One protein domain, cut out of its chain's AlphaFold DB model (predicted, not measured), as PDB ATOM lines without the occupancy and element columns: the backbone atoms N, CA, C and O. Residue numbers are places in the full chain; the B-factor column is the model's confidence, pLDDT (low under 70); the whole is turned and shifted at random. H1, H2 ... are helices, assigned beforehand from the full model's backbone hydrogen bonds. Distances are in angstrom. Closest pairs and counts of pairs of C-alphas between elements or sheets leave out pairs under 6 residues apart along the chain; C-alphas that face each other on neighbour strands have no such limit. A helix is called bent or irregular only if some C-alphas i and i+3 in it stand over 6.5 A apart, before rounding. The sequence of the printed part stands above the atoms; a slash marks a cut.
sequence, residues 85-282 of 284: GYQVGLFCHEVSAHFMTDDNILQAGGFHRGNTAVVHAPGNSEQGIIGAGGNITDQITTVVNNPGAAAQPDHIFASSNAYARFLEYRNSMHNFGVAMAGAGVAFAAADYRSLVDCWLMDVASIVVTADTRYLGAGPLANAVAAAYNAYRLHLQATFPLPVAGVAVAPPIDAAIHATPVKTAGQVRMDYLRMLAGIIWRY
ATOM      1  N   GLY A  85       5.018 -31.349   9.992       88.25
ATOM      2  CA  GLY A  85       4.574 -32.729  10.198       88.25
ATOM      3  C   GLY A  85       3.207 -33.035   9.586       88.25
ATOM      4  O   GLY A  85       3.079 -33.969   8.802       88.25
ATOM      5  N   TYR A  86       2.200 -32.210   9.873       89.50
ATOM      6  CA  TYR A  86       0.873 -32.333   9.250       89.50
ATOM      7  C   TYR A  86       0.889 -32.036   7.745       89.50
ATOM      8  O   TYR A  86       0.143 -32.657   6.999       89.50
ATOM      9  N   GLN A  87       1.726 -31.104   7.278       85.31
ATOM     10  CA  GLN A  87       1.864 -30.812   5.841       85.31
ATOM     11  C   GLN A  87       2.432 -32.012   5.080       85.31
ATOM     12  O   GLN A  87       1.918 -32.367   4.024       85.31
ATOM     13  N   VAL A  88       3.442 -32.678   5.643       84.25
ATOM     14  CA  VAL A  88       3.973 -33.939   5.109       84.25
ATOM     15  C   VAL A  88       2.934 -35.051   5.212       84.25
ATOM     16  O   VAL A  88       2.824 -35.849   4.290       84.25
ATOM     17  N   GLY A  89       2.133 -35.090   6.279       89.62
ATOM     18  CA  GLY A  89       1.033 -36.047   6.412       89.62
ATOM     19  C   GLY A  89      -0.009 -35.898   5.304       89.62
ATOM     20  O   GLY A  89      -0.335 -36.880   4.644       89.62
ATOM     21  N   LEU A  90      -0.450 -34.667   5.030       87.19
ATOM     22  CA  LEU A  90      -1.369 -34.372   3.928       87.19
ATOM     23  C   LEU A  90      -0.732 -34.664   2.563       87.19
ATOM     24  O   LEU A  90      -1.375 -35.229   1.695       87.19
ATOM     25  N   PHE A  91       0.557 -34.376   2.384       83.44
ATOM     26  CA  PHE A  91       1.279 -34.805   1.187       83.44
ATOM     27  C   PHE A  91       1.265 -36.336   1.024       83.44
ATOM     28  O   PHE A  91       1.017 -36.842  -0.068       83.44
ATOM     29  N   CYS A  92       1.507 -37.087   2.106       84.56
ATOM     30  CA  CYS A  92       1.466 -38.549   2.082       84.56
ATOM     31  C   CYS A  92       0.071 -39.065   1.719       84.56
ATOM     32  O   CYS A  92      -0.009 -40.052   0.989       84.56
ATOM     33  N   HIS A  93      -0.987 -38.402   2.203       88.69
ATOM     34  CA  HIS A  93      -2.370 -38.684   1.820       88.69
ATOM     35  C   HIS A  93      -2.521 -38.554   0.308       88.69
ATOM     36  O   HIS A  93      -2.781 -39.541  -0.365       88.69
ATOM     37  N   GLU A  94      -2.239 -37.376  -0.242       82.44
ATOM     38  CA  GLU A  94      -2.451 -37.107  -1.662       82.44
ATOM     39  C   GLU A  94      -1.655 -38.050  -2.571       82.44
ATOM     40  O   GLU A  94      -2.194 -38.686  -3.476       82.44
ATOM     41  N   VAL A  95      -0.355 -38.189  -2.304       75.25
ATOM     42  CA  VAL A  95       0.515 -39.018  -3.141       75.25
ATOM     43  C   VAL A  95       0.169 -40.491  -3.013       75.25
ATOM     44  O   VAL A  95       0.146 -41.189  -4.018       75.25
ATOM     45  N   SER A  96      -0.090 -40.988  -1.806       74.62
ATOM     46  CA  SER A  96      -0.208 -42.436  -1.596       74.62
ATOM     47  C   SER A  96      -1.644 -42.911  -1.737       74.62
ATOM     48  O   SER A  96      -1.900 -43.903  -2.419       74.62
ATOM     49  N   ALA A  97      -2.576 -42.202  -1.098       75.56
ATOM     50  CA  ALA A  97      -3.983 -42.562  -1.081       75.56
ATOM     51  C   ALA A  97      -4.682 -42.265  -2.406       75.56
ATOM     52  O   ALA A  97      -5.668 -42.935  -2.668       75.56
ATOM     53  N   HIS A  98      -4.183 -41.355  -3.248       72.75
ATOM     54  CA  HIS A  98      -4.737 -41.132  -4.589       72.75
ATOM     55  C   HIS A  98      -3.778 -41.629  -5.669       72.75
ATOM     56  O   HIS A  98      -4.027 -42.655  -6.291       72.75
ATOM     57  N   PHE A  99      -2.636 -40.964  -5.857       64.81
ATOM     58  CA  PHE A  99      -1.839 -41.170  -7.067       64.81
ATOM     59  C   PHE A  99      -1.124 -42.530  -7.142       64.81
ATOM     60  O   PHE A  99      -1.303 -43.263  -8.107       64.81
ATOM     61  N   MET A 100      -0.317 -42.892  -6.141       59.97
ATOM     62  CA  MET A 100       0.489 -44.117  -6.183       59.97
ATOM     63  C   MET A 100      -0.380 -45.363  -6.186       59.97
ATOM     64  O   MET A 100      -0.042 -46.335  -6.849       59.97
ATOM     65  N   THR A 101      -1.485 -45.358  -5.442       57.47
ATOM     66  CA  THR A 101      -2.374 -46.517  -5.448       57.47
ATOM     67  C   THR A 101      -3.122 -46.598  -6.774       57.47
ATOM     68  O   THR A 101      -3.179 -47.684  -7.332       57.47
ATOM     69  N   ASP A 102      -3.601 -45.487  -7.340       59.78
ATOM     70  CA  ASP A 102      -4.259 -45.519  -8.651       59.78
ATOM     71  C   ASP A 102      -3.296 -45.963  -9.755       59.78
ATOM     72  O   ASP A 102      -3.641 -46.835 -10.546       59.78
ATOM     73  N   ASP A 103      -2.060 -45.467  -9.773       51.69
ATOM     74  CA  ASP A 103      -1.061 -45.901 -10.747       51.69
ATOM     75  C   ASP A 103      -0.641 -47.371 -10.546       51.69
ATOM     76  O   ASP A 103      -0.631 -48.143 -11.504       51.69
ATOM     77  N   ASN A 104      -0.422 -47.816  -9.302       47.44
ATOM     78  CA  ASN A 104      -0.144 -49.225  -8.995       47.44
ATOM     79  C   ASN A 104      -1.331 -50.150  -9.336       47.44
ATOM     80  O   ASN A 104      -1.119 -51.300  -9.721       47.44
ATOM     81  N   ILE A 105      -2.571 -49.662  -9.212       47.03
ATOM     82  CA  ILE A 105      -3.799 -50.357  -9.629       47.03
ATOM     83  C   ILE A 105      -3.900 -50.413 -11.163       47.03
ATOM     84  O   ILE A 105      -4.396 -51.404 -11.703       47.03
ATOM     85  N   LEU A 106      -3.438 -49.376 -11.868       43.44
ATOM     86  CA  LEU A 106      -3.553 -49.237 -13.323       43.44
ATOM     87  C   LEU A 106      -2.403 -49.896 -14.108       43.44
ATOM     88  O   LEU A 106      -2.646 -50.397 -15.207       43.44
ATOM     89  N   GLN A 107      -1.171 -49.930 -13.584       41.41
ATOM     90  CA  GLN A 107       0.013 -50.404 -14.322       41.41
ATOM     91  C   GLN A 107       0.293 -51.911 -14.194       41.41
ATOM     92  O   GLN A 107       0.983 -52.467 -15.053       41.41
ATOM     93  N   ALA A 108      -0.244 -52.621 -13.194       37.66
ATOM     94  CA  ALA A 108      -0.069 -54.070 -13.110       37.66
ATOM     95  C   ALA A 108      -1.148 -54.777 -12.276       37.66
ATOM     96  O   ALA A 108      -1.497 -54.356 -11.177       37.66
ATOM     97  N   GLY A 109      -1.492 -56.005 -12.674       37.34
ATOM     98  CA  GLY A 109      -1.736 -57.080 -11.704       37.34
ATOM     99  C   GLY A 109      -0.471 -57.384 -10.876       37.34
ATOM    100  O   GLY A 109       0.000 -58.516 -10.864       37.34
ATOM    101  N   GLY A 110       0.125 -56.370 -10.242       33.53
ATOM    102  CA  GLY A 110       1.496 -56.348  -9.738       33.53
ATOM    103  C   GLY A 110       1.571 -55.689  -8.373       33.53
ATOM    104  O   GLY A 110       2.188 -54.649  -8.182       33.53
ATOM    105  N   PHE A 111       0.974 -56.366  -7.404       37.00
ATOM    106  CA  PHE A 111       1.203 -56.132  -5.991       37.00
ATOM    107  C   PHE A 111       2.557 -56.740  -5.598       37.00
ATOM    108  O   PHE A 111       2.620 -57.920  -5.254       37.00
ATOM    109  N   HIS A 112       3.663 -55.992  -5.650       33.97
ATOM    110  CA  HIS A 112       4.968 -56.532  -5.240       33.97
ATOM    111  C   HIS A 112       5.811 -55.562  -4.401       33.97
ATOM    112  O   HIS A 112       6.725 -54.916  -4.905       33.97
ATOM    113  N   ARG A 113       5.607 -55.612  -3.077       29.09
ATOM    114  CA  ARG A 113       6.594 -56.170  -2.122       29.09
ATOM    115  C   ARG A 113       6.000 -56.281  -0.709       29.09
ATOM    116  O   ARG A 113       5.849 -55.293  -0.006       29.09
ATOM    117  N   GLY A 114       5.747 -57.517  -0.268       32.50
ATOM    118  CA  GLY A 114       5.773 -57.874   1.159       32.50
ATOM    119  C   GLY A 114       4.497 -57.711   1.991       32.50
ATOM    120  O   GLY A 114       4.597 -57.842   3.205       32.50
ATOM    121  N   ASN A 115       3.321 -57.477   1.402       32.56
ATOM    122  CA  ASN A 115       2.070 -57.372   2.161       32.56
ATOM    123  C   ASN A 115       1.002 -58.350   1.650       32.56
ATOM    124  O   ASN A 115       0.709 -58.397   0.460       32.56
ATOM    125  N   THR A 116       0.391 -59.101   2.566       30.88
ATOM    126  CA  THR A 116      -0.778 -59.981   2.366       30.88
ATOM    127  C   THR A 116      -2.085 -59.182   2.239       30.88
ATOM    128  O   THR A 116      -3.081 -59.507   2.881       30.88
ATOM    129  N   ALA A 117      -2.089 -58.096   1.465       36.72
ATOM    130  CA  ALA A 117      -3.320 -57.368   1.152       36.72
ATOM    131  C   ALA A 117      -4.120 -58.129   0.088       36.72
ATOM    132  O   ALA A 117      -3.545 -58.871  -0.712       36.72
ATOM    133  N   VAL A 118      -5.443 -57.956   0.084       37.47
ATOM    134  CA  VAL A 118      -6.356 -58.653  -0.830       37.47
ATOM    135  C   VAL A 118      -5.937 -58.408  -2.287       37.47
ATOM    136  O   VAL A 118      -5.993 -57.292  -2.792       37.47
ATOM    137  N   VAL A 119      -5.484 -59.478  -2.947       35.94
ATOM    138  CA  VAL A 119      -5.068 -59.514  -4.358       35.94
ATOM    139  C   VAL A 119      -6.204 -59.010  -5.241       35.94
ATOM    140  O   VAL A 119      -7.282 -59.582  -5.159       35.94
ATOM    141  N   HIS A 120      -5.955 -58.026  -6.113       43.94
ATOM    142  CA  HIS A 120      -6.871 -57.574  -7.170       43.94
ATOM    143  C   HIS A 120      -7.152 -58.699  -8.190       43.94
ATOM    144  O   HIS A 120      -6.537 -58.783  -9.250       43.94
ATOM    145  N   ALA A 121      -8.094 -59.579  -7.876       43.41
ATOM    146  CA  ALA A 121      -8.848 -60.346  -8.853       43.41
ATOM    147  C   ALA A 121     -10.067 -59.515  -9.318       43.41
ATOM    148  O   ALA A 121     -10.567 -58.659  -8.582       43.41
ATOM    149  N   PRO A 122     -10.625 -59.766 -10.516       40.31
ATOM    150  CA  PRO A 122     -11.812 -59.052 -10.998       40.31
ATOM    151  C   PRO A 122     -13.006 -59.038 -10.017       40.31
ATOM    152  O   PRO A 122     -13.808 -58.113 -10.053       40.31
ATOM    153  N   GLY A 123     -13.100 -60.013  -9.100       43.12
ATOM    154  CA  GLY A 123     -14.163 -60.116  -8.087       43.12
ATOM    155  C   GLY A 123     -13.911 -59.426  -6.735       43.12
ATOM    156  O   GLY A 123     -14.785 -59.486  -5.877       43.12
ATOM    157  N   ASN A 124     -12.748 -58.807  -6.508       51.69
ATOM    158  CA  ASN A 124     -12.404 -58.133  -5.241       51.69
ATOM    159  C   ASN A 124     -11.576 -56.842  -5.428       51.69
ATOM    160  O   ASN A 124     -11.061 -56.299  -4.453       51.69
ATOM    161  N   SER A 125     -11.451 -56.349  -6.664       66.25
ATOM    162  CA  SER A 125     -10.922 -55.008  -6.936       66.25
ATOM    163  C   SER A 125     -11.800 -53.930  -6.287       66.25
ATOM    164  O   SER A 125     -13.012 -54.112  -6.176       66.25
ATOM    165  N   GLU A 126     -11.213 -52.792  -5.899       74.62
ATOM    166  CA  GLU A 126     -11.953 -51.645  -5.339       74.62
ATOM    167  C   GLU A 126     -13.136 -51.250  -6.244       74.62
ATOM    168  O   GLU A 126     -14.270 -51.141  -5.778       74.62
ATOM    169  N   GLN A 127     -12.906 -51.178  -7.560       71.00
ATOM    170  CA  GLN A 127     -13.945 -50.899  -8.556       71.00
ATOM    171  C   GLN A 127     -15.022 -51.991  -8.628       71.00
ATOM    172  O   GLN A 127     -16.200 -51.682  -8.801       71.00
ATOM    173  N   GLY A 128     -14.643 -53.264  -8.486       69.38
ATOM    174  CA  GLY A 128     -15.585 -54.384  -8.434       69.38
ATOM    175  C   GLY A 128     -16.466 -54.345  -7.182       69.38
ATOM    176  O   GLY A 128     -17.672 -54.560  -7.277       69.38
ATOM    177  N   ILE A 129     -15.887 -53.999  -6.027       74.44
ATOM    178  CA  ILE A 129     -16.616 -53.820  -4.761       74.44
ATOM    179  C   ILE A 129     -17.598 -52.648  -4.876       74.44
ATOM    180  O   ILE A 129     -18.766 -52.802  -4.518       74.44
ATOM    181  N   ILE A 130     -17.154 -51.512  -5.429       76.88
ATOM    182  CA  ILE A 130     -18.019 -50.353  -5.697       76.88
ATOM    183  C   ILE A 130     -19.159 -50.747  -6.647       76.88
ATOM    184  O   ILE A 130     -20.325 -50.517  -6.336       76.88
ATOM    185  N   GLY A 131     -18.840 -51.374  -7.784       75.25
ATOM    186  CA  GLY A 131     -19.818 -51.753  -8.808       75.25
ATOM    187  C   GLY A 131     -20.858 -52.769  -8.328       75.25
ATOM    188  O   GLY A 131     -21.993 -52.754  -8.799       75.25
ATOM    189  N   ALA A 132     -20.500 -53.616  -7.359       78.19
ATOM    190  CA  ALA A 132     -21.414 -54.554  -6.711       78.19
ATOM    191  C   ALA A 132     -22.228 -53.933  -5.556       78.19
ATOM    192  O   ALA A 132     -23.060 -54.622  -4.967       78.19
ATOM    193  N   GLY A 133     -21.980 -52.666  -5.196       79.12
ATOM    194  CA  GLY A 133     -22.578 -52.023  -4.020       79.12
ATOM    195  C   GLY A 133     -22.157 -52.675  -2.697       79.12
ATOM    196  O   GLY A 133     -22.917 -52.653  -1.728       79.12
ATOM    197  N   GLY A 134     -20.980 -53.307  -2.673       82.19
ATOM    198  CA  GLY A 134     -20.497 -54.102  -1.551       82.19
ATOM    199  C   GLY A 134     -20.064 -53.251  -0.357       82.19
ATOM    200  O   GLY A 134     -19.512 -52.164  -0.510       82.19
ATOM    201  N   ASN A 135     -20.274 -53.787   0.844       88.56
ATOM    202  CA  ASN A 135     -19.704 -53.226   2.064       88.56
ATOM    203  C   ASN A 135     -18.299 -53.783   2.311       88.56
ATOM    204  O   ASN A 135     -18.017 -54.941   1.997       88.56
ATOM    205  N   ILE A 136     -17.455 -52.978   2.948       87.00
ATOM    206  CA  ILE A 136     -16.145 -53.382   3.454       87.00
ATOM    207  C   ILE A 136     -16.124 -53.271   4.974       87.00
ATOM    208  O   ILE A 136     -16.745 -52.369   5.537       87.00
ATOM    209  N   THR A 137     -15.390 -54.162   5.634       90.44
ATOM    210  CA  THR A 137     -15.206 -54.138   7.088       90.44
ATOM    211  C   THR A 137     -13.744 -53.874   7.396       90.44
ATOM    212  O   THR A 137     -12.877 -54.655   7.004       90.44
ATOM    213  N   ASP A 138     -13.469 -52.795   8.122       93.06
ATOM    214  CA  ASP A 138     -12.127 -52.505   8.611       93.06
ATOM    215  C   ASP A 138     -11.708 -53.519   9.685       93.06
ATOM    216  O   ASP A 138     -12.407 -53.716  10.678       93.06
ATOM    217  N   GLN A 139     -10.560 -54.176   9.507       91.50
ATOM    218  CA  GLN A 139     -10.145 -55.260  10.408       91.50
ATOM    219  C   GLN A 139      -9.624 -54.772  11.770       91.50
ATOM    220  O   GLN A 139      -9.491 -55.582  12.686       91.50
ATOM    221  N   ILE A 140      -9.319 -53.478  11.922       94.00
ATOM    222  CA  ILE A 140      -8.790 -52.908  13.172       94.00
ATOM    223  C   ILE A 140      -9.928 -52.433  14.084       94.00
ATOM    224  O   ILE A 140      -9.912 -52.676  15.289       94.00
ATOM    225  N   THR A 141     -10.913 -51.752  13.513       95.94
ATOM    226  CA  THR A 141     -12.004 -51.060  14.207       95.94
ATOM    227  C   THR A 141     -13.336 -51.785  14.091       95.94
ATOM    228  O   THR A 141     -14.261 -51.420  14.808       95.94
ATOM    229  N   THR A 142     -13.432 -52.773  13.191       94.56
ATOM    230  CA  THR A 142     -14.648 -53.522  12.816       94.56
ATOM    231  C   THR A 142     -15.775 -52.678  12.222       94.56
ATOM    232  O   THR A 142     -16.870 -53.186  11.978       94.56
ATOM    233  N   VAL A 143     -15.507 -51.402  11.924       94.62
ATOM    234  CA  VAL A 143     -16.466 -50.510  11.270       94.62
ATOM    235  C   VAL A 143     -16.734 -50.991   9.846       94.62
ATOM    236  O   VAL A 143     -15.817 -51.342   9.102       94.62
ATOM    237  N   VAL A 144     -18.014 -50.989   9.474       93.81
ATOM    238  CA  VAL A 144     -18.491 -51.372   8.145       93.81
ATOM    239  C   VAL A 144     -18.818 -50.115   7.349       93.81
ATOM    240  O   VAL A 144     -19.611 -49.293   7.802       93.81
ATOM    241  N   ASN A 145     -18.240 -49.987   6.155       91.12
ATOM    242  CA  ASN A 145     -18.493 -48.880   5.232       91.12
ATOM    243  C   ASN A 145     -18.996 -49.389   3.884       91.12
ATOM    244  O   ASN A 145     -18.640 -50.486   3.460       91.12
ATOM    245  N   ASN A 146     -19.769 -48.558   3.186       90.44
ATOM    246  CA  ASN A 146     -20.093 -48.754   1.776       90.44
ATOM    247  C   ASN A 146     -19.287 -47.743   0.942       90.44
ATOM    248  O   ASN A 146     -19.662 -46.568   0.915       90.44
ATOM    249  N   PRO A 147     -18.196 -48.158   0.271       86.06
ATOM    250  CA  PRO A 147     -17.389 -47.245  -0.535       86.06
ATOM    251  C   PRO A 147     -18.191 -46.562  -1.646       86.06
ATOM    252  O   PRO A 147     -17.969 -45.389  -1.912       86.06
ATOM    253  N   GLY A 148     -19.167 -47.251  -2.250       83.00
ATOM    254  CA  GLY A 148     -20.014 -46.695  -3.312       83.00
ATOM    255  C   GLY A 148     -20.992 -45.609  -2.844       83.00
ATOM    256  O   GLY A 148     -21.557 -44.908  -3.679       83.00
ATOM    257  N   ALA A 149     -21.189 -45.458  -1.532       85.94
ATOM    258  CA  ALA A 149     -21.999 -44.393  -0.941       85.94
ATOM    259  C   ALA A 149     -21.168 -43.194  -0.445       85.94
ATOM    260  O   ALA A 149     -21.746 -42.179  -0.053       85.94
ATOM    261  N   ALA A 150     -19.835 -43.301  -0.426       83.12
ATOM    262  CA  ALA A 150     -18.952 -42.220  -0.005       83.12
ATOM    263  C   ALA A 150     -18.723 -41.213  -1.141       83.12
ATOM    264  O   ALA A 150     -18.728 -41.570  -2.317       83.12
ATOM    265  N   ALA A 151     -18.473 -39.950  -0.784       77.75
ATOM    266  CA  ALA A 151     -18.117 -38.916  -1.759       77.75
ATOM    267  C   ALA A 151     -16.784 -39.227  -2.465       77.75
ATOM    268  O   ALA A 151     -16.623 -38.915  -3.642       77.75
ATOM    269  N   GLN A 152     -15.859 -39.860  -1.739       81.38
ATOM    270  CA  GLN A 152     -14.549 -40.289  -2.216       81.38
ATOM    271  C   GLN A 152     -14.325 -41.753  -1.787       81.38
ATOM    272  O   GLN A 152     -13.917 -42.024  -0.654       81.38
ATOM    273  N   PRO A 153     -14.688 -42.733  -2.639       82.81
ATOM    274  CA  PRO A 153     -14.586 -44.160  -2.314       82.81
ATOM    275  C   PRO A 153     -13.156 -44.618  -1.996       82.81
ATOM    276  O   PRO A 153     -12.942 -45.471  -1.136       82.81
ATOM    277  N   ASP A 154     -12.174 -44.030  -2.665       81.69
ATOM    278  CA  ASP A 154     -10.744 -44.208  -2.431       81.69
ATOM    279  C   ASP A 154     -10.330 -43.847  -0.998       81.69
ATOM    280  O   ASP A 154      -9.558 -44.590  -0.393       81.69
ATOM    281  N   HIS A 155     -10.904 -42.811  -0.379       89.88
ATOM    282  CA  HIS A 155     -10.667 -42.527   1.043       89.88
ATOM    283  C   HIS A 155     -11.061 -43.710   1.933       89.88
ATOM    284  O   HIS A 155     -10.326 -44.096   2.847       89.88
ATOM    285  N   ILE A 156     -12.212 -44.328   1.651       90.88
ATOM    286  CA  ILE A 156     -12.713 -45.466   2.424       90.88
ATOM    287  C   ILE A 156     -11.712 -46.627   2.365       90.88
ATOM    288  O   ILE A 156     -11.349 -47.166   3.413       90.88
ATOM    289  N   PHE A 157     -11.175 -46.943   1.185       88.44
ATOM    290  CA  PHE A 157     -10.131 -47.963   1.042       88.44
ATOM    291  C   PHE A 157      -8.792 -47.551   1.674       88.44
ATOM    292  O   PHE A 157      -8.125 -48.385   2.285       88.44
ATOM    293  N   ALA A 158      -8.414 -46.271   1.600       89.44
ATOM    294  CA  ALA A 158      -7.205 -45.731   2.233       89.44
ATOM    295  C   ALA A 158      -7.262 -45.756   3.767       89.44
ATOM    296  O   ALA A 158      -6.223 -45.766   4.427       89.44
ATOM    297  N   SER A 159      -8.466 -45.763   4.338       93.50
ATOM    298  CA  SER A 159      -8.691 -45.816   5.785       93.50
ATOM    299  C   SER A 159      -8.940 -47.223   6.327       93.50
ATOM    300  O   SER A 159      -8.847 -47.424   7.531       93.50
ATOM    301  N   SER A 160      -9.221 -48.206   5.465       90.69
ATOM    302  CA  SER A 160      -9.602 -49.553   5.886       90.69
ATOM    303  C   SER A 160      -8.431 -50.540   5.821       90.69
ATOM    304  O   SER A 160      -7.887 -50.847   4.755       90.69
ATOM    305  N   ASN A 161      -8.053 -51.092   6.972       84.88
ATOM    306  CA  ASN A 161      -7.033 -52.122   7.103       84.88
ATOM    307  C   ASN A 161      -7.543 -53.452   6.541       84.88
ATOM    308  O   ASN A 161      -8.156 -54.253   7.243       84.88
ATOM    309  N   ALA A 162      -7.294 -53.631   5.254       75.31
ATOM    310  CA  ALA A 162      -7.419 -54.848   4.444       75.31
ATOM    311  C   ALA A 162      -6.992 -54.562   2.989       75.31
ATOM    312  O   ALA A 162      -6.778 -55.491   2.206       75.31
ATOM    313  N   TYR A 163      -6.863 -53.277   2.636       79.25
ATOM    314  CA  TYR A 163      -6.695 -52.799   1.272       79.25
ATOM    315  C   TYR A 163      -5.292 -52.259   1.002       79.25
ATOM    316  O   TYR A 163      -4.604 -51.754   1.891       79.25
ATOM    317  N   ALA A 164      -4.899 -52.359  -0.269       74.69
ATOM    318  CA  ALA A 164      -3.647 -51.848  -0.817       74.69
ATOM    319  C   ALA A 164      -3.372 -50.407  -0.376       74.69
ATOM    320  O   ALA A 164      -2.324 -50.104   0.192       74.69
ATOM    321  N   ARG A 165      -4.376 -49.553  -0.582       83.69
ATOM    322  CA  ARG A 165      -4.324 -48.110  -0.377       83.69
ATOM    323  C   ARG A 165      -4.007 -47.730   1.066       83.69
ATOM    324  O   ARG A 165      -3.179 -46.856   1.304       83.69
ATOM    325  N   PHE A 166      -4.594 -48.436   2.036       88.19
ATOM    326  CA  PHE A 166      -4.280 -48.253   3.455       88.19
ATOM    327  C   PHE A 166      -2.813 -48.565   3.760       88.19
ATOM    328  O   PHE A 166      -2.136 -47.817   4.468       88.19
ATOM    329  N   LEU A 167      -2.312 -49.676   3.218       83.94
ATOM    330  CA  LEU A 167      -0.947 -50.126   3.471       83.94
ATOM    331  C   LEU A 167       0.072 -49.193   2.830       83.94
ATOM    332  O   LEU A 167       1.055 -48.856   3.486       83.94
ATOM    333  N   GLU A 168      -0.181 -48.740   1.602       79.75
ATOM    334  CA  GLU A 168       0.678 -47.760   0.943       79.75
ATOM    335  C   GLU A 168       0.665 -46.423   1.677       79.75
ATOM    336  O   GLU A 168       1.729 -45.903   1.999       79.75
ATOM    337  N   TYR A 169      -0.500 -45.903   2.069       88.62
ATOM    338  CA  TYR A 169      -0.558 -44.652   2.825       88.62
ATOM    339  C   TYR A 169       0.200 -44.735   4.161       88.62
ATOM    340  O   TYR A 169       1.027 -43.870   4.474       88.62
ATOM    341  N   ARG A 170      -0.005 -45.815   4.927       92.88
ATOM    342  CA  ARG A 170       0.724 -46.070   6.181       92.88
ATOM    343  C   ARG A 170       2.233 -46.165   5.954       92.88
ATOM    344  O   ARG A 170       3.013 -45.560   6.692       92.88
ATOM    345  N   ASN A 171       2.648 -46.959   4.969       85.00
ATOM    346  CA  ASN A 171       4.058 -47.213   4.698       85.00
ATOM    347  C   ASN A 171       4.753 -45.963   4.150       85.00
ATOM    348  O   ASN A 171       5.887 -45.696   4.533       85.00
ATOM    349  N   SER A 172       4.088 -45.167   3.313       81.81
ATOM    350  CA  SER A 172       4.606 -43.885   2.832       81.81
ATOM    351  C   SER A 172       4.840 -42.913   3.976       81.81
ATOM    352  O   SER A 172       5.939 -42.376   4.078       81.81
ATOM    353  N   MET A 173       3.874 -42.745   4.886       91.44
ATOM    354  CA  MET A 173       4.053 -41.916   6.085       91.44
ATOM    355  C   MET A 173       5.307 -42.326   6.874       91.44
ATOM    356  O   MET A 173       6.143 -41.480   7.206       91.44
ATOM    357  N   HIS A 174       5.479 -43.630   7.114       89.94
ATOM    358  CA  HIS A 174       6.645 -44.164   7.818       89.94
ATOM    359  C   HIS A 174       7.952 -43.919   7.052       89.94
ATOM    360  O   HIS A 174       8.895 -43.347   7.603       89.94
ATOM    361  N   ASN A 175       7.987 -44.274   5.767       82.38
ATOM    362  CA  ASN A 175       9.154 -44.124   4.899       82.38
ATOM    363  C   ASN A 175       9.584 -42.658   4.768       82.38
ATOM    364  O   ASN A 175      10.783 -42.372   4.806       82.38
ATOM    365  N   PHE A 176       8.630 -41.727   4.658       80.44
ATOM    366  CA  PHE A 176       8.908 -40.292   4.694       80.44
ATOM    367  C   PHE A 176       9.574 -39.909   6.014       80.44
ATOM    368  O   PHE A 176      10.621 -39.266   5.998       80.44
ATOM    369  N   GLY A 177       9.027 -40.353   7.149       83.31
ATOM    370  CA  GLY A 177       9.617 -40.122   8.467       83.31
ATOM    371  C   GLY A 177      11.052 -40.655   8.593       83.31
ATOM    372  O   GLY A 177      11.939 -39.937   9.052       83.31
ATOM    373  N   VAL A 178      11.322 -41.881   8.138       82.88
ATOM    374  CA  VAL A 178      12.687 -42.445   8.123       82.88
ATOM    375  C   VAL A 178      13.623 -41.575   7.289       82.88
ATOM    376  O   VAL A 178      14.740 -41.259   7.704       82.88
ATOM    377  N   ALA A 179      13.167 -41.170   6.112       75.31
ATOM    378  CA  ALA A 179      14.011 -40.475   5.168       75.31
ATOM    379  C   ALA A 179      14.281 -39.013   5.594       75.31
ATOM    380  O   ALA A 179      15.395 -38.532   5.377       75.31
ATOM    381  N   MET A 180      13.349 -38.332   6.284       74.25
ATOM    382  CA  MET A 180      13.603 -37.000   6.870       74.25
ATOM    383  C   MET A 180      14.797 -37.016   7.826       74.25
ATOM    384  O   MET A 180      15.611 -36.093   7.818       74.25
ATOM    385  N   ALA A 181      14.924 -38.078   8.627       70.88
ATOM    386  CA  ALA A 181      16.030 -38.227   9.565       70.88
ATOM    387  C   ALA A 181      17.380 -38.379   8.844       70.88
ATOM    388  O   ALA A 181      18.387 -37.845   9.306       70.88
ATOM    389  N   GLY A 182      17.400 -39.076   7.703       64.69
ATOM    390  CA  GLY A 182      18.612 -39.310   6.912       64.69
ATOM    391  C   GLY A 182      19.074 -38.110   6.078       64.69
ATOM    392  O   GLY A 182      20.244 -38.037   5.713       64.69
ATOM    393  N   ALA A 183      18.185 -37.161   5.788       61.88
ATOM    394  CA  ALA A 183      18.451 -36.070   4.849       61.88
ATOM    395  C   ALA A 183      19.010 -34.786   5.478       61.88
ATOM    396  O   ALA A 183      19.201 -33.793   4.779       61.88
ATOM    397  N   GLY A 184      19.236 -34.766   6.796       54.09
ATOM    398  CA  GLY A 184      19.735 -33.577   7.498       54.09
ATOM    399  C   GLY A 184      18.773 -32.381   7.463       54.09
ATOM    400  O   GLY A 184      19.170 -31.254   7.759       54.09
ATOM    401  N   VAL A 185      17.505 -32.603   7.099       60.06
ATOM    402  CA  VAL A 185      16.444 -31.597   7.187       60.06
ATOM    403  C   VAL A 185      16.033 -31.477   8.652       60.06
ATOM    404  O   VAL A 185      15.824 -32.483   9.327       60.06
ATOM    405  N   ALA A 186      15.900 -30.248   9.156       62.56
ATOM    406  CA  ALA A 186      15.441 -29.987  10.519       62.56
ATOM    407  C   ALA A 186      13.946 -30.330  10.672       62.56
ATOM    408  O   ALA A 186      13.088 -29.449  10.675       62.56
ATOM    409  N   PHE A 187      13.640 -31.622  10.770       75.81
ATOM    410  CA  PHE A 187      12.346 -32.138  11.192       75.81
ATOM    411  C   PHE A 187      12.403 -32.311  12.709       75.81
ATOM    412  O   PHE A 187      13.146 -33.152  13.225       75.81
ATOM    413  N   ALA A 188      11.694 -31.460  13.450       84.25
ATOM    414  CA  ALA A 188      11.753 -31.503  14.903       84.25
ATOM    415  C   ALA A 188      11.043 -32.758  15.429       84.25
ATOM    416  O   ALA A 188      10.138 -33.302  14.798       84.25
ATOM    417  N   ALA A 189      11.365 -33.179  16.655       87.00
ATOM    418  CA  ALA A 189      10.654 -34.278  17.321       87.00
ATOM    419  C   ALA A 189       9.120 -34.069  17.350       87.00
ATOM    420  O   ALA A 189       8.349 -35.024  17.291       87.00
ATOM    421  N   ALA A 190       8.669 -32.812  17.425       88.00
ATOM    422  CA  ALA A 190       7.253 -32.464  17.363       88.00
ATOM    423  C   ALA A 190       6.630 -32.668  15.969       88.00
ATOM    424  O   ALA A 190       5.447 -33.002  15.891       88.00
ATOM    425  N   ASP A 191       7.403 -32.512  14.893       89.69
ATOM    426  CA  ASP A 191       6.926 -32.708  13.523       89.69
ATOM    427  C   ASP A 191       6.702 -34.193  13.233       89.69
ATOM    428  O   ASP A 191       5.664 -34.547  12.685       89.69
ATOM    429  N   TYR A 192       7.579 -35.083  13.716       92.69
ATOM    430  CA  TYR A 192       7.343 -36.534  13.644       92.69
ATOM    431  C   TYR A 192       6.049 -36.940  14.352       92.69
ATOM    432  O   TYR A 192       5.238 -37.673  13.791       92.69
ATOM    433  N   ARG A 193       5.799 -36.417  15.560       93.88
ATOM    434  CA  ARG A 193       4.531 -36.674  16.268       93.88
ATOM    435  C   ARG A 193       3.321 -36.153  15.499       93.88
ATOM    436  O   ARG A 193       2.274 -36.786  15.521       93.88
ATOM    437  N   SER A 194       3.467 -35.012  14.833       94.25
ATOM    438  CA  SER A 194       2.383 -34.391  14.069       94.25
ATOM    439  C   SER A 194       2.108 -35.125  12.760       94.25
ATOM    440  O   SER A 194       0.954 -35.243  12.376       94.25
ATOM    441  N   LEU A 195       3.138 -35.680  12.116       94.69
ATOM    442  CA  LEU A 195       3.000 -36.577  10.968       94.69
ATOM    443  C   LEU A 195       2.197 -37.833  11.342       94.69
ATOM    444  O   LEU A 195       1.237 -38.179  10.656       94.69
ATOM    445  N   VAL A 196       2.540 -38.468  12.468       97.19
ATOM    446  CA  VAL A 196       1.807 -39.642  12.971       97.19
ATOM    447  C   VAL A 196       0.374 -39.277  13.371       97.19
ATOM    448  O   VAL A 196      -0.558 -39.990  13.008       97.19
ATOM    449  N   ASP A 197       0.175 -38.169  14.097       97.31
ATOM    450  CA  ASP A 197      -1.169 -37.723  14.492       97.31
ATOM    451  C   ASP A 197      -2.035 -37.366  13.280       97.31
ATOM    452  O   ASP A 197      -3.215 -37.702  13.278       97.31
ATOM    453  N   CYS A 198      -1.451 -36.756  12.241       95.88
ATOM    454  CA  CYS A 198      -2.124 -36.481  10.975       95.88
ATOM    455  C   CYS A 198      -2.676 -37.767  10.366       95.88
ATOM    456  O   CYS A 198      -3.877 -37.852  10.134       95.88
ATOM    457  N   TRP A 199      -1.819 -38.774  10.174       96.88
ATOM    458  CA  TRP A 199      -2.229 -40.056   9.598       96.88
ATOM    459  C   TRP A 199      -3.319 -40.731  10.439       96.88
ATOM    460  O   TRP A 199      -4.343 -41.143   9.903       96.88
ATOM    461  N   LEU A 200      -3.144 -40.785  11.767       98.06
ATOM    462  CA  LEU A 200      -4.112 -41.412  12.673       98.06
ATOM    463  C   LEU A 200      -5.468 -40.696  12.691       98.06
ATOM    464  O   LEU A 200      -6.502 -41.361  12.667       98.06
ATOM    465  N   MET A 201      -5.482 -39.360  12.756       96.69
ATOM    466  CA  MET A 201      -6.723 -38.578  12.713       96.69
ATOM    467  C   MET A 201      -7.442 -38.748  11.380       96.69
ATOM    468  O   MET A 201      -8.666 -38.874  11.365       96.69
ATOM    469  N   ASP A 202      -6.688 -38.771  10.287       95.12
ATOM    470  CA  ASP A 202      -7.202 -38.920   8.935       95.12
ATOM    471  C   ASP A 202      -7.908 -40.273   8.763       95.12
ATOM    472  O   ASP A 202      -9.132 -40.304   8.619       95.12
ATOM    473  N   VAL A 203      -7.198 -41.394   8.947       96.44
ATOM    474  CA  VAL A 203      -7.792 -42.737   8.782       96.44
ATOM    475  C   VAL A 203      -8.932 -43.003   9.771       96.44
ATOM    476  O   VAL A 203      -9.983 -43.506   9.378       96.44
ATOM    477  N   ALA A 204      -8.792 -42.592  11.038       97.19
ATOM    478  CA  ALA A 204      -9.839 -42.782  12.043       97.19
ATOM    479  C   ALA A 204     -11.101 -41.975  11.732       97.19
ATOM    480  O   ALA A 204     -12.217 -42.427  11.992       97.19
ATOM    481  N   SER A 205     -10.936 -40.766  11.195       95.00
ATOM    482  CA  SER A 205     -12.076 -39.944  10.817       95.00
ATOM    483  C   SER A 205     -12.812 -40.494   9.613       95.00
ATOM    484  O   SER A 205     -14.037 -40.600   9.657       95.00
ATOM    485  N   ILE A 206     -12.082 -40.873   8.566       94.56
ATOM    486  CA  ILE A 206     -12.666 -41.389   7.335       94.56
ATOM    487  C   ILE A 206     -13.446 -42.665   7.638       94.56
ATOM    488  O   ILE A 206     -14.630 -42.734   7.305       94.56
ATOM    489  N   VAL A 207     -12.824 -43.624   8.338       95.31
ATOM    490  CA  VAL A 207     -13.446 -44.930   8.579       95.31
ATOM    491  C   VAL A 207     -14.726 -44.805   9.404       95.31
ATOM    492  O   VAL A 207     -15.705 -45.479   9.113       95.31
ATOM    493  N   VAL A 208     -14.755 -43.929  10.413       95.88
ATOM    494  CA  VAL A 208     -15.911 -43.791  11.315       95.88
ATOM    495  C   VAL A 208     -17.024 -42.951  10.701       95.88
ATOM    496  O   VAL A 208     -18.196 -43.171  10.997       95.88
ATOM    497  N   THR A 209     -16.671 -41.948   9.899       93.00
ATOM    498  CA  THR A 209     -17.640 -40.972   9.382       93.00
ATOM    499  C   THR A 209     -18.065 -41.244   7.944       93.00
ATOM    500  O   THR A 209     -18.804 -40.435   7.387       93.00
ATOM    501  N   ALA A 210     -17.599 -42.344   7.341       90.50
ATOM    502  CA  ALA A 210     -17.723 -42.599   5.907       90.50
ATOM    503  C   ALA A 210     -17.285 -41.369   5.089       90.50
ATOM    504  O   ALA A 210     -18.011 -40.874   4.232       90.50
ATOM    505  N   ASP A 211     -16.123 -40.820   5.457       88.50
ATOM    506  CA  ASP A 211     -15.533 -39.592   4.903       88.50
ATOM    507  C   ASP A 211     -16.328 -38.283   5.133       88.50
ATOM    508  O   ASP A 211     -15.928 -37.195   4.721       88.50
ATOM    509  N   THR A 212     -17.413 -38.323   5.908       87.25
ATOM    510  CA  THR A 212     -18.153 -37.128   6.348       87.25
ATOM    511  C   THR A 212     -17.489 -36.510   7.590       87.25
ATOM    512  O   THR A 212     -18.073 -36.404   8.676       87.25
ATOM    513  N   ARG A 213     -16.219 -36.113   7.445       81.50
ATOM    514  CA  ARG A 213     -15.277 -35.882   8.560       81.50
ATOM    515  C   ARG A 213     -15.759 -34.868   9.601       81.50
ATOM    516  O   ARG A 213     -15.505 -35.042  10.791       81.50
ATOM    517  N   TYR A 214     -16.536 -33.854   9.211       81.06
ATOM    518  CA  TYR A 214     -17.081 -32.860  10.150       81.06
ATOM    519  C   TYR A 214     -17.953 -33.474  11.263       81.06
ATOM    520  O   TYR A 214     -18.078 -32.881  12.336       81.06
ATOM    521  N   LEU A 215     -18.509 -34.678  11.071       85.19
ATOM    522  CA  LEU A 215     -19.239 -35.405  12.118       85.19
ATOM    523  C   LEU A 215     -18.346 -35.793  13.307       85.19
ATOM    524  O   LEU A 215     -18.844 -35.959  14.427       85.19
ATOM    525  N   GLY A 216     -17.028 -35.872  13.095       80.50
ATOM    526  CA  GLY A 216     -16.031 -36.062  14.148       80.50
ATOM    527  C   GLY A 216     -15.933 -34.878  15.117       80.50
ATOM    528  O   GLY A 216     -15.528 -35.062  16.262       80.50
ATOM    529  N   ALA A 217     -16.387 -33.684  14.720       84.00
ATOM    530  CA  ALA A 217     -16.510 -32.529  15.613       84.00
ATOM    531  C   ALA A 217     -17.708 -32.636  16.579       84.00
ATOM    532  O   ALA A 217     -17.793 -31.884  17.550       84.00
ATOM    533  N   GLY A 218     -18.646 -33.552  16.317       86.94
ATOM    534  CA  GLY A 218     -19.928 -33.631  17.011       86.94
ATOM    535  C   GLY A 218     -20.227 -35.030  17.562       86.94
ATOM    536  O   GLY A 218     -19.531 -35.481  18.484       86.94
ATOM    537  N   PRO A 219     -21.287 -35.700  17.067       88.94
ATOM    538  CA  PRO A 219     -21.804 -36.931  17.668       88.94
ATOM    539  C   PRO A 219     -20.831 -38.111  17.559       88.94
ATOM    540  O   PRO A 219     -20.818 -38.964  18.445       88.94
ATOM    541  N   LEU A 220     -19.973 -38.141  16.532       94.38
ATOM    542  CA  LEU A 220     -19.066 -39.267  16.286       94.38
ATOM    543  C   LEU A 220     -17.687 -39.108  16.938       94.38
ATOM    544  O   LEU A 220     -16.851 -39.998  16.810       94.38
ATOM    545  N   ALA A 221     -17.444 -38.038  17.703       95.44
ATOM    546  CA  ALA A 221     -16.143 -37.786  18.333       95.44
ATOM    547  C   ALA A 221     -15.641 -38.949  19.212       95.44
ATOM    548  O   ALA A 221     -14.448 -39.247  19.223       95.44
ATOM    549  N   ASN A 222     -16.545 -39.624  19.935       97.19
ATOM    550  CA  ASN A 222     -16.196 -40.795  20.748       97.19
ATOM    551  C   ASN A 222     -15.758 -41.982  19.885       97.19
ATOM    552  O   ASN A 222     -14.757 -42.623  20.193       97.19
ATOM    553  N   ALA A 223     -16.477 -42.250  18.794       97.50
ATOM    554  CA  ALA A 223     -16.150 -43.334  17.876       97.50
ATOM    555  C   ALA A 223     -14.834 -43.057  17.130       97.50
ATOM    556  O   ALA A 223     -13.985 -43.939  17.049       97.50
ATOM    557  N   VAL A 224     -14.605 -41.812  16.690       97.94
ATOM    558  CA  VAL A 224     -13.335 -41.395  16.068       97.94
ATOM    559  C   VAL A 224     -12.171 -41.543  17.048       97.94
ATOM    560  O   VAL A 224     -11.125 -42.063  16.676       97.94
ATOM    561  N   ALA A 225     -12.339 -41.150  18.315       98.25
ATOM    562  CA  ALA A 225     -11.306 -41.343  19.333       98.25
ATOM    563  C   ALA A 225     -11.003 -42.833  19.576       98.25
ATOM    564  O   ALA A 225      -9.840 -43.214  19.703       98.25
ATOM    565  N   ALA A 226     -12.027 -43.691  19.612       98.44
ATOM    566  CA  ALA A 226     -11.841 -45.135  19.737       98.44
ATOM    567  C   ALA A 226     -11.073 -45.716  18.535       98.44
ATOM    568  O   ALA A 226     -10.077 -46.413  18.736       98.44
ATOM    569  N   ALA A 227     -11.471 -45.359  17.309       98.31
ATOM    570  CA  ALA A 227     -10.792 -45.772  16.082       98.31
ATOM    571  C   ALA A 227      -9.336 -45.290  16.043       98.31
ATOM    572  O   ALA A 227      -8.433 -46.095  15.824       98.31
ATOM    573  N   TYR A 228      -9.083 -44.014  16.360       98.50
ATOM    574  CA  TYR A 228      -7.733 -43.449  16.467       98.50
ATOM    575  C   TYR A 228      -6.852 -44.306  17.377       98.50
ATOM    576  O   TYR A 228      -5.736 -44.673  17.019       98.50
ATOM    577  N   ASN A 229      -7.355 -44.651  18.564       98.62
ATOM    578  CA  ASN A 229      -6.583 -45.416  19.538       98.62
ATOM    579  C   ASN A 229      -6.364 -46.873  19.110       98.62
ATOM    580  O   ASN A 229      -5.314 -47.431  19.429       98.62
ATOM    581  N   ALA A 230      -7.304 -47.465  18.372       98.50
ATOM    582  CA  ALA A 230      -7.141 -48.790  17.783       98.50
ATOM    583  C   ALA A 230      -6.052 -48.788  16.694       98.50
ATOM    584  O   ALA A 230      -5.117 -49.590  16.769       98.50
ATOM    585  N   TYR A 231      -6.087 -47.833  15.755       98.44
ATOM    586  CA  TYR A 231      -5.020 -47.673  14.757       98.44
ATOM    587  C   TYR A 231      -3.672 -47.357  15.398       98.44
ATOM    588  O   TYR A 231      -2.658 -47.889  14.960       98.44
ATOM    589  N   ARG A 232      -3.643 -46.549  16.464       98.31
ATOM    590  CA  ARG A 232      -2.418 -46.241  17.213       98.31
ATOM    591  C   ARG A 232      -1.755 -47.512  17.747       98.31
ATOM    592  O   ARG A 232      -0.555 -47.693  17.565       98.31
ATOM    593  N   LEU A 233      -2.525 -48.399  18.381       98.06
ATOM    594  CA  LEU A 233      -2.015 -49.679  18.886       98.06
ATOM    595  C   LEU A 233      -1.550 -50.594  17.748       98.06
ATOM    596  O   LEU A 233      -0.478 -51.190  17.838       98.06
ATOM    597  N   HIS A 234      -2.316 -50.664  16.658       96.88
ATOM    598  CA  HIS A 234      -1.923 -51.429  15.477       96.88
ATOM    599  C   HIS A 234      -0.613 -50.909  14.857       96.88
ATOM    600  O   HIS A 234       0.258 -51.697  14.486       96.88
ATOM    601  N   LEU A 235      -0.440 -49.588  14.786       96.31
ATOM    602  CA  LEU A 235       0.760 -48.949  14.253       96.31
ATOM    603  C   LEU A 235       1.990 -49.253  15.120       96.31
ATOM    604  O   LEU A 235       3.041 -49.596  14.588       96.31
ATOM    605  N   GLN A 236       1.836 -49.215  16.447       96.81
ATOM    606  CA  GLN A 236       2.887 -49.588  17.404       96.81
ATOM    607  C   GLN A 236       3.305 -51.059  17.280       96.81
ATOM    608  O   GLN A 236       4.488 -51.369  17.404       96.81
ATOM    609  N   ALA A 237       2.352 -51.958  17.016       96.00
ATOM    610  CA  ALA A 237       2.635 -53.372  16.774       96.00
ATOM    611  C   ALA A 237       3.299 -53.617  15.408       96.00
ATOM    612  O   ALA A 237       4.144 -54.499  15.284       96.00
ATOM    613  N   THR A 238       2.931 -52.830  14.394       93.44
ATOM    614  CA  THR A 238       3.491 -52.921  13.035       93.44
ATOM    615  C   THR A 238       4.935 -52.428  12.982       93.44
ATOM    616  O   THR A 238       5.767 -53.033  12.310       93.44
ATOM    617  N   PHE A 239       5.235 -51.344  13.700       93.12
ATOM    618  CA  PHE A 239       6.560 -50.728  13.765       93.12
ATOM    619  C   PHE A 239       7.103 -50.816  15.198       93.12
ATOM    620  O   PHE A 239       7.070 -49.827  15.936       93.12
ATOM    621  N   PRO A 240       7.542 -52.007  15.650       90.38
ATOM    622  CA  PRO A 240       8.049 -52.184  17.003       90.38
ATOM    623  C   PRO A 240       9.379 -51.448  17.189       90.38
ATOM    624  O   PRO A 240      10.213 -51.407  16.284       90.38
ATOM    625  N   LEU A 241       9.614 -50.915  18.391       88.50
ATOM    626  CA  LEU A 241      10.933 -50.387  18.729       88.50
ATOM    627  C   LEU A 241      11.972 -51.523  18.722       88.50
ATOM    628  O   LEU A 241      11.683 -52.619  19.212       88.50
ATOM    629  N   PRO A 242      13.192 -51.276  18.213       82.56
ATOM    630  CA  PRO A 242      14.281 -52.233  18.311       82.56
ATOM    631  C   PRO A 242      14.612 -52.532  19.775       82.56
ATOM    632  O   PRO A 242      14.461 -51.688  20.663       82.56
ATOM    633  N   VAL A 243      15.109 -53.745  20.021       77.06
ATOM    634  CA  VAL A 243      15.592 -54.149  21.346       77.06
ATOM    635  C   VAL A 243      16.714 -53.202  21.781       77.06
ATOM    636  O   VAL A 243      17.652 -52.941  21.020       77.06
ATOM    637  N   ALA A 244      16.609 -52.679  23.005       73.50
ATOM    638  CA  ALA A 244      17.572 -51.730  23.552       73.50
ATOM    639  C   ALA A 244      19.008 -52.278  23.449       73.50
ATOM    640  O   ALA A 244      19.286 -53.398  23.874       73.50
ATOM    641  N   GLY A 245      19.914 -51.482  22.873       65.69
ATOM    642  CA  GLY A 245      21.324 -51.846  22.685       65.69
ATOM    643  C   GLY A 245      21.656 -52.560  21.369       65.69
ATOM    644  O   GLY A 245      22.833 -52.798  21.117       65.69
ATOM    645  N   VAL A 246      20.666 -52.865  20.519       71.94
ATOM    646  CA  VAL A 246      20.888 -53.537  19.222       71.94
ATOM    647  C   VAL A 246      20.908 -52.551  18.052       71.94
ATOM    648  O   VAL A 246      21.738 -52.676  17.155       71.94
ATOM    649  N   ALA A 247      20.021 -51.554  18.052       73.12
ATOM    650  CA  ALA A 247      19.958 -50.523  17.018       73.12
ATOM    651  C   ALA A 247      19.286 -49.249  17.544       73.12
ATOM    652  O   ALA A 247      18.469 -49.299  18.464       73.12
ATOM    653  N   VAL A 248      19.610 -48.103  16.939       74.56
ATOM    654  CA  VAL A 248      18.894 -46.845  17.182       74.56
ATOM    655  C   VAL A 248      17.635 -46.840  16.321       74.56
ATOM    656  O   VAL A 248      17.721 -46.974  15.102       74.56
ATOM    657  N   ALA A 249      16.473 -46.694  16.955       79.62
ATOM    658  CA  ALA A 249      15.206 -46.567  16.246       79.62
ATOM    659  C   ALA A 249      15.188 -45.269  15.417       79.62
ATOM    660  O   ALA A 249      15.594 -44.220  15.936       79.62
ATOM    661  N   PRO A 250      14.684 -45.291  14.173       85.00
ATOM    662  CA  PRO A 250      14.317 -44.079  13.458       85.00
ATOM    663  C   PRO A 250      13.460 -43.140  14.331       85.00
ATOM    664  O   PRO A 250      12.590 -43.616  15.065       85.00
ATOM    665  N   PRO A 251      13.629 -41.804  14.243       90.31
ATOM    666  CA  PRO A 251      12.822 -40.852  15.014       90.31
ATOM    667  C   PRO A 251      11.307 -41.021  14.837       90.31
ATOM    668  O   PRO A 251      10.545 -40.755  15.767       90.31
ATOM    669  N   ILE A 252      10.869 -41.488  13.663       92.44
ATOM    670  CA  ILE A 252       9.462 -41.785  13.389       92.44
ATOM    671  C   ILE A 252       8.929 -42.939  14.251       92.44
ATOM    672  O   ILE A 252       7.821 -42.832  14.770       92.44
ATOM    673  N   ASP A 253       9.724 -43.979  14.510       93.81
ATOM    674  CA  ASP A 253       9.317 -45.105  15.362       93.81
ATOM    675  C   ASP A 253       9.158 -44.637  16.810       93.81
ATOM    676  O   ASP A 253       8.155 -44.916  17.467       93.81
ATOM    677  N   ALA A 254      10.103 -43.827  17.296       92.69
ATOM    678  CA  ALA A 254       9.980 -43.200  18.608       92.69
ATOM    679  C   ALA A 254       8.723 -42.317  18.703       92.69
ATOM    680  O   ALA A 254       8.043 -42.323  19.729       92.69
ATOM    681  N   ALA A 255       8.378 -41.589  17.635       94.88
ATOM    682  CA  ALA A 255       7.159 -40.790  17.588       94.88
ATOM    683  C   ALA A 255       5.889 -41.654  17.623       94.88
ATOM    684  O   ALA A 255       5.005 -41.342  18.412       94.88
ATOM    685  N   ILE A 256       5.830 -42.755  16.862       96.94
ATOM    686  CA  ILE A 256       4.718 -43.728  16.873       96.94
ATOM    687  C   ILE A 256       4.468 -44.267  18.289       96.94
ATOM    688  O   ILE A 256       3.326 -44.346  18.756       96.94
ATOM    689  N   HIS A 257       5.536 -44.619  19.006       95.62
ATOM    690  CA  HIS A 257       5.433 -45.149  20.369       95.62
ATOM    691  C   HIS A 257       5.133 -44.069  21.414       95.62
ATOM    692  O   HIS A 257       4.469 -44.354  22.410       95.62
ATOM    693  N   ALA A 258       5.538 -42.822  21.164       94.69
ATOM    694  CA  ALA A 258       5.241 -41.676  22.021       94.69
ATOM    695  C   ALA A 258       3.875 -41.017  21.749       94.69
ATOM    696  O   ALA A 258       3.479 -40.122  22.503       94.69
ATOM    697  N   THR A 259       3.155 -41.409  20.691       94.81
ATOM    698  CA  THR A 259       1.834 -40.847  20.383       94.81
ATOM    699  C   THR A 259       0.852 -41.144  21.522       94.81
ATOM    700  O   THR A 259       0.651 -42.313  21.868       94.81
ATOM    701  N   PRO A 260       0.226 -40.113  22.121       95.38
ATOM    702  CA  PRO A 260      -0.685 -40.304  23.239       95.38
ATOM    703  C   PRO A 260      -2.025 -40.893  22.786       95.38
ATOM    704  O   PRO A 260      -2.410 -40.830  21.620       95.38
ATOM    705  N   VAL A 261      -2.774 -41.424  23.752       97.44
ATOM    706  CA  VAL A 261      -4.191 -41.747  23.564       97.44
ATOM    707  C   VAL A 261      -4.965 -40.468  23.240       97.44
ATOM    708  O   VAL A 261      -4.769 -39.435  23.887       97.44
ATOM    709  N   LYS A 262      -5.872 -40.545  22.264       97.44
ATOM    710  CA  LYS A 262      -6.760 -39.443  21.884       97.44
ATOM    711  C   LYS A 262      -8.108 -39.591  22.573       97.44
ATOM    712  O   LYS A 262      -8.738 -40.645  22.511       97.44
ATOM    713  N   THR A 263      -8.566 -38.532  23.221       97.88
ATOM    714  CA  THR A 263      -9.914 -38.435  23.796       97.88
ATOM    715  C   THR A 263     -10.882 -37.803  22.800       97.88
ATOM    716  O   THR A 263     -10.479 -37.040  21.922       97.88
ATOM    717  N   ALA A 264     -12.184 -38.035  22.978       96.75
ATOM    718  CA  ALA A 264     -13.212 -37.381  22.167       96.75
ATOM    719  C   ALA A 264     -13.138 -35.846  22.247       96.75
ATOM    720  O   ALA A 264     -13.342 -35.163  21.248       96.75
ATOM    721  N   GLY A 265     -12.799 -35.292  23.418       96.44
ATOM    722  CA  GLY A 265     -12.590 -33.853  23.581       96.44
ATOM    723  C   GLY A 265     -11.452 -33.329  22.701       96.44
ATOM    724  O   GLY A 265     -11.619 -32.315  22.030       96.44
ATOM    725  N   GLN A 266     -10.329 -34.048  22.637       96.31
ATOM    726  CA  GLN A 266      -9.209 -33.689  21.762       96.31
ATOM    727  C   GLN A 266      -9.571 -33.817  20.279       96.31
ATOM    728  O   GLN A 266      -9.258 -32.909  19.519       96.31
ATOM    729  N   VAL A 267     -10.289 -34.876  19.884       95.81
ATOM    730  CA  VAL A 267     -10.813 -35.023  18.513       95.81
ATOM    731  C   VAL A 267     -11.650 -33.803  18.124       95.81
ATOM    732  O   VAL A 267     -11.397 -33.187  17.090       95.81
ATOM    733  N   ARG A 268     -12.601 -33.393  18.976       94.31
ATOM    734  CA  ARG A 268     -13.421 -32.196  18.722       94.31
ATOM    735  C   ARG A 268     -12.567 -30.944  18.575       94.31
ATOM    736  O   ARG A 268     -12.798 -30.164  17.659       94.31
ATOM    737  N   MET A 269     -11.583 -30.756  19.451       91.62
ATOM    738  CA  MET A 269     -10.702 -29.590  19.391       91.62
ATOM    739  C   MET A 269      -9.885 -29.534  18.100       91.62
ATOM    740  O   MET A 269      -9.708 -28.446  17.557       91.62
ATOM    741  N   ASP A 270      -9.426 -30.669  17.579       91.19
ATOM    742  CA  ASP A 270      -8.684 -30.689  16.316       91.19
ATOM    743  C   ASP A 270      -9.577 -30.362  15.117       91.19
ATOM    744  O   ASP A 270      -9.169 -29.590  14.247       91.19
ATOM    745  N   TYR A 271     -10.832 -30.819  15.120       88.06
ATOM    746  CA  TYR A 271     -11.814 -30.376  14.130       88.06
ATOM    747  C   TYR A 271     -12.137 -28.890  14.233       88.06
ATOM    748  O   TYR A 271     -12.207 -28.201  13.219       88.06
ATOM    749  N   LEU A 272     -12.315 -28.372  15.447       85.81
ATOM    750  CA  LEU A 272     -12.566 -26.948  15.650       85.81
ATOM    751  C   LEU A 272     -11.377 -26.100  15.188       85.81
ATOM    752  O   LEU A 272     -11.590 -25.046  14.598       85.81
ATOM    753  N   ARG A 273     -10.136 -26.567  15.381       85.50
ATOM    754  CA  ARG A 273      -8.933 -25.918  14.830       85.50
ATOM    755  C   ARG A 273      -8.934 -25.915  13.304       85.50
ATOM    756  O   ARG A 273      -8.634 -24.880  12.713       85.50
ATOM    757  N   MET A 274      -9.304 -27.034  12.678       83.62
ATOM    758  CA  MET A 274      -9.442 -27.125  11.222       83.62
ATOM    759  C   MET A 274     -10.481 -26.122  10.705       83.62
ATOM    760  O   MET A 274     -10.182 -25.304   9.836       83.62
ATOM    761  N   LEU A 275     -11.682 -26.126  11.294       81.12
ATOM    762  CA  LEU A 275     -12.772 -25.216  10.933       81.12
ATOM    763  C   LEU A 275     -12.392 -23.751  11.167       81.12
ATOM    764  O   LEU A 275     -12.665 -22.911  10.316       81.12
ATOM    765  N   ALA A 276     -11.717 -23.434  12.274       80.81
ATOM    766  CA  ALA A 276     -11.218 -22.088  12.539       80.81
ATOM    767  C   ALA A 276     -10.192 -21.643  11.487       80.81
ATOM    768  O   ALA A 276     -10.248 -20.502  11.037       80.81
ATOM    769  N   GLY A 277      -9.299 -22.537  11.045       73.81
ATOM    770  CA  GLY A 277      -8.361 -22.271   9.951       73.81
ATOM    771  C   GLY A 277      -9.067 -21.946   8.632       73.81
ATOM    772  O   GLY A 277      -8.692 -20.991   7.947       73.81
ATOM    773  N   ILE A 278     -10.135 -22.686   8.321       72.88
ATOM    774  CA  ILE A 278     -10.989 -22.443   7.151       72.88
ATOM    775  C   ILE A 278     -11.717 -21.095   7.273       72.88
ATOM    776  O   ILE A 278     -11.712 -20.311   6.326       72.88
ATOM    777  N   ILE A 279     -12.317 -20.799   8.431       66.44
ATOM    778  CA  ILE A 279     -13.096 -19.573   8.671       66.44
ATOM    779  C   ILE A 279     -12.203 -18.328   8.689       66.44
ATOM    780  O   ILE A 279     -12.598 -17.297   8.153       66.44
ATOM    781  N   TRP A 280     -10.988 -18.411   9.242       59.91
ATOM    782  CA  TRP A 280     -10.046 -17.285   9.303       59.91
ATOM    783  C   TRP A 280      -9.727 -16.700   7.917       59.91
ATOM    784  O   TRP A 280      -9.426 -15.517   7.808       59.91
ATOM    785  N   ARG A 281      -9.869 -17.493   6.841       53.66
ATOM    786  CA  ARG A 281      -9.796 -17.031   5.441       53.66
ATOM    787  C   ARG A 281     -10.799 -15.918   5.100       53.66
ATOM    788  O   ARG A 281     -10.560 -15.181   4.158       53.66
ATOM    789  N   TYR A 282     -11.941 -15.859   5.780       47.97
ATOM    790  CA  TYR A 282     -13.030 -14.934   5.453       47.97
ATOM    791  C   TYR A 282     -12.978 -13.623   6.238       47.97
ATOM    792  O   TYR A 282     -13.765 -12.723   5.961       47.97
TER     793      TYR A 282
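AT A GLANCE: This is residues 85 to 282 of the 284 residues of an uncharacterized protein of Desulfoluna spongiiphila (UniProt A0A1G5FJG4). The hairpin of H4 and H5 makes the core; H1a, an arm of the first helix, crosses it on one side, while H7 and H8 pack on the other. H3 packs at the hairpin's open end, with loops and the short H2 beyond it; H9 packs on H6 and H7, and residues 276 to 282 stick out. The 198 printed residues hold nine named helices, H1 to H9 in chain order, and no named strand: all helix. The whole is compact, with a radius of gyration of the C-alphas of 17.0 A and spans of 49 by 43 by 31 A.

HOW THE PARTS SIT: H1, residues 85 to 107, was assigned as one helix by its hydrogen bonds but is bent, with C-alphas 97 and 100 7.0 A apart; its arms H1a, residues 85 to 97, and H1b, residues 100 to 107, stand at a shallow tilt of 17 degrees. H2, residues 126 to 131, touches no helix. H3, residues 153 to 159, touches residues 164 to 169 alone of H4, residues 164 to 182; the closest C-alphas, of Ala 158 and Phe 166, are 4.1 A apart. H4 and H5, residues 189 to 209, form a hairpin at a shallow tilt of 8 degrees, opposite ways. H5 is the hub, touching six helices. Its residues 190 to 199 alone touch H1a, the closest C-alphas being those of Gly 85 and Asp 191, 4.1 A. H6, residues 213 to 217, touches H5 at residues 205 to 209 alone, closest at the C-alphas of Ser 205 and Arg 213, 5.6 A. H7, residues 221 to 238, touches residues 200 to 209 alone of H5 at a steep tilt of 57 degrees, closest at the C-alphas of Ala 204 and Tyr 228, 4.9 A. H8, residues 251 to 258, touches residues 189 to 196 alone of H5, closest at the C-alphas of Arg 193 and Ala 255, 5.1 A. H9, residues 264 to 280, touches H6, closest at the C-alphas of Ala 217 and Arg 268, 4.4 A. Helix packing is mostly crossed: of the 12 pairs of helices that touch and have a tilt, 1 is at a shallow tilt. Every O i to N i+4 pair is within hydrogen-bond range in H1a, H1b, H2, H3, H5, H7, H8 and H9; H4 has 14 of 15, and H6 has 0 of 1 but 2 of 2 O i to N i+3 pairs.

IN THESE COORDINATES: H1a begins at C-alpha 85, (4.574, -32.729, 10.198). H4 measures 26.7 A, H5 30.1 A, H7 25.4 A and H9 24.1 A, ending at C-alpha 280, (-10.046, -17.285, 9.303).

THE WHOLE: The printed part has no cut. The links H1 to H2, H2 to H3 and H7 to H8 are long. Mean pLDDT of the printed part is 80.5; 38 residues are under 70, among them 99 to 125.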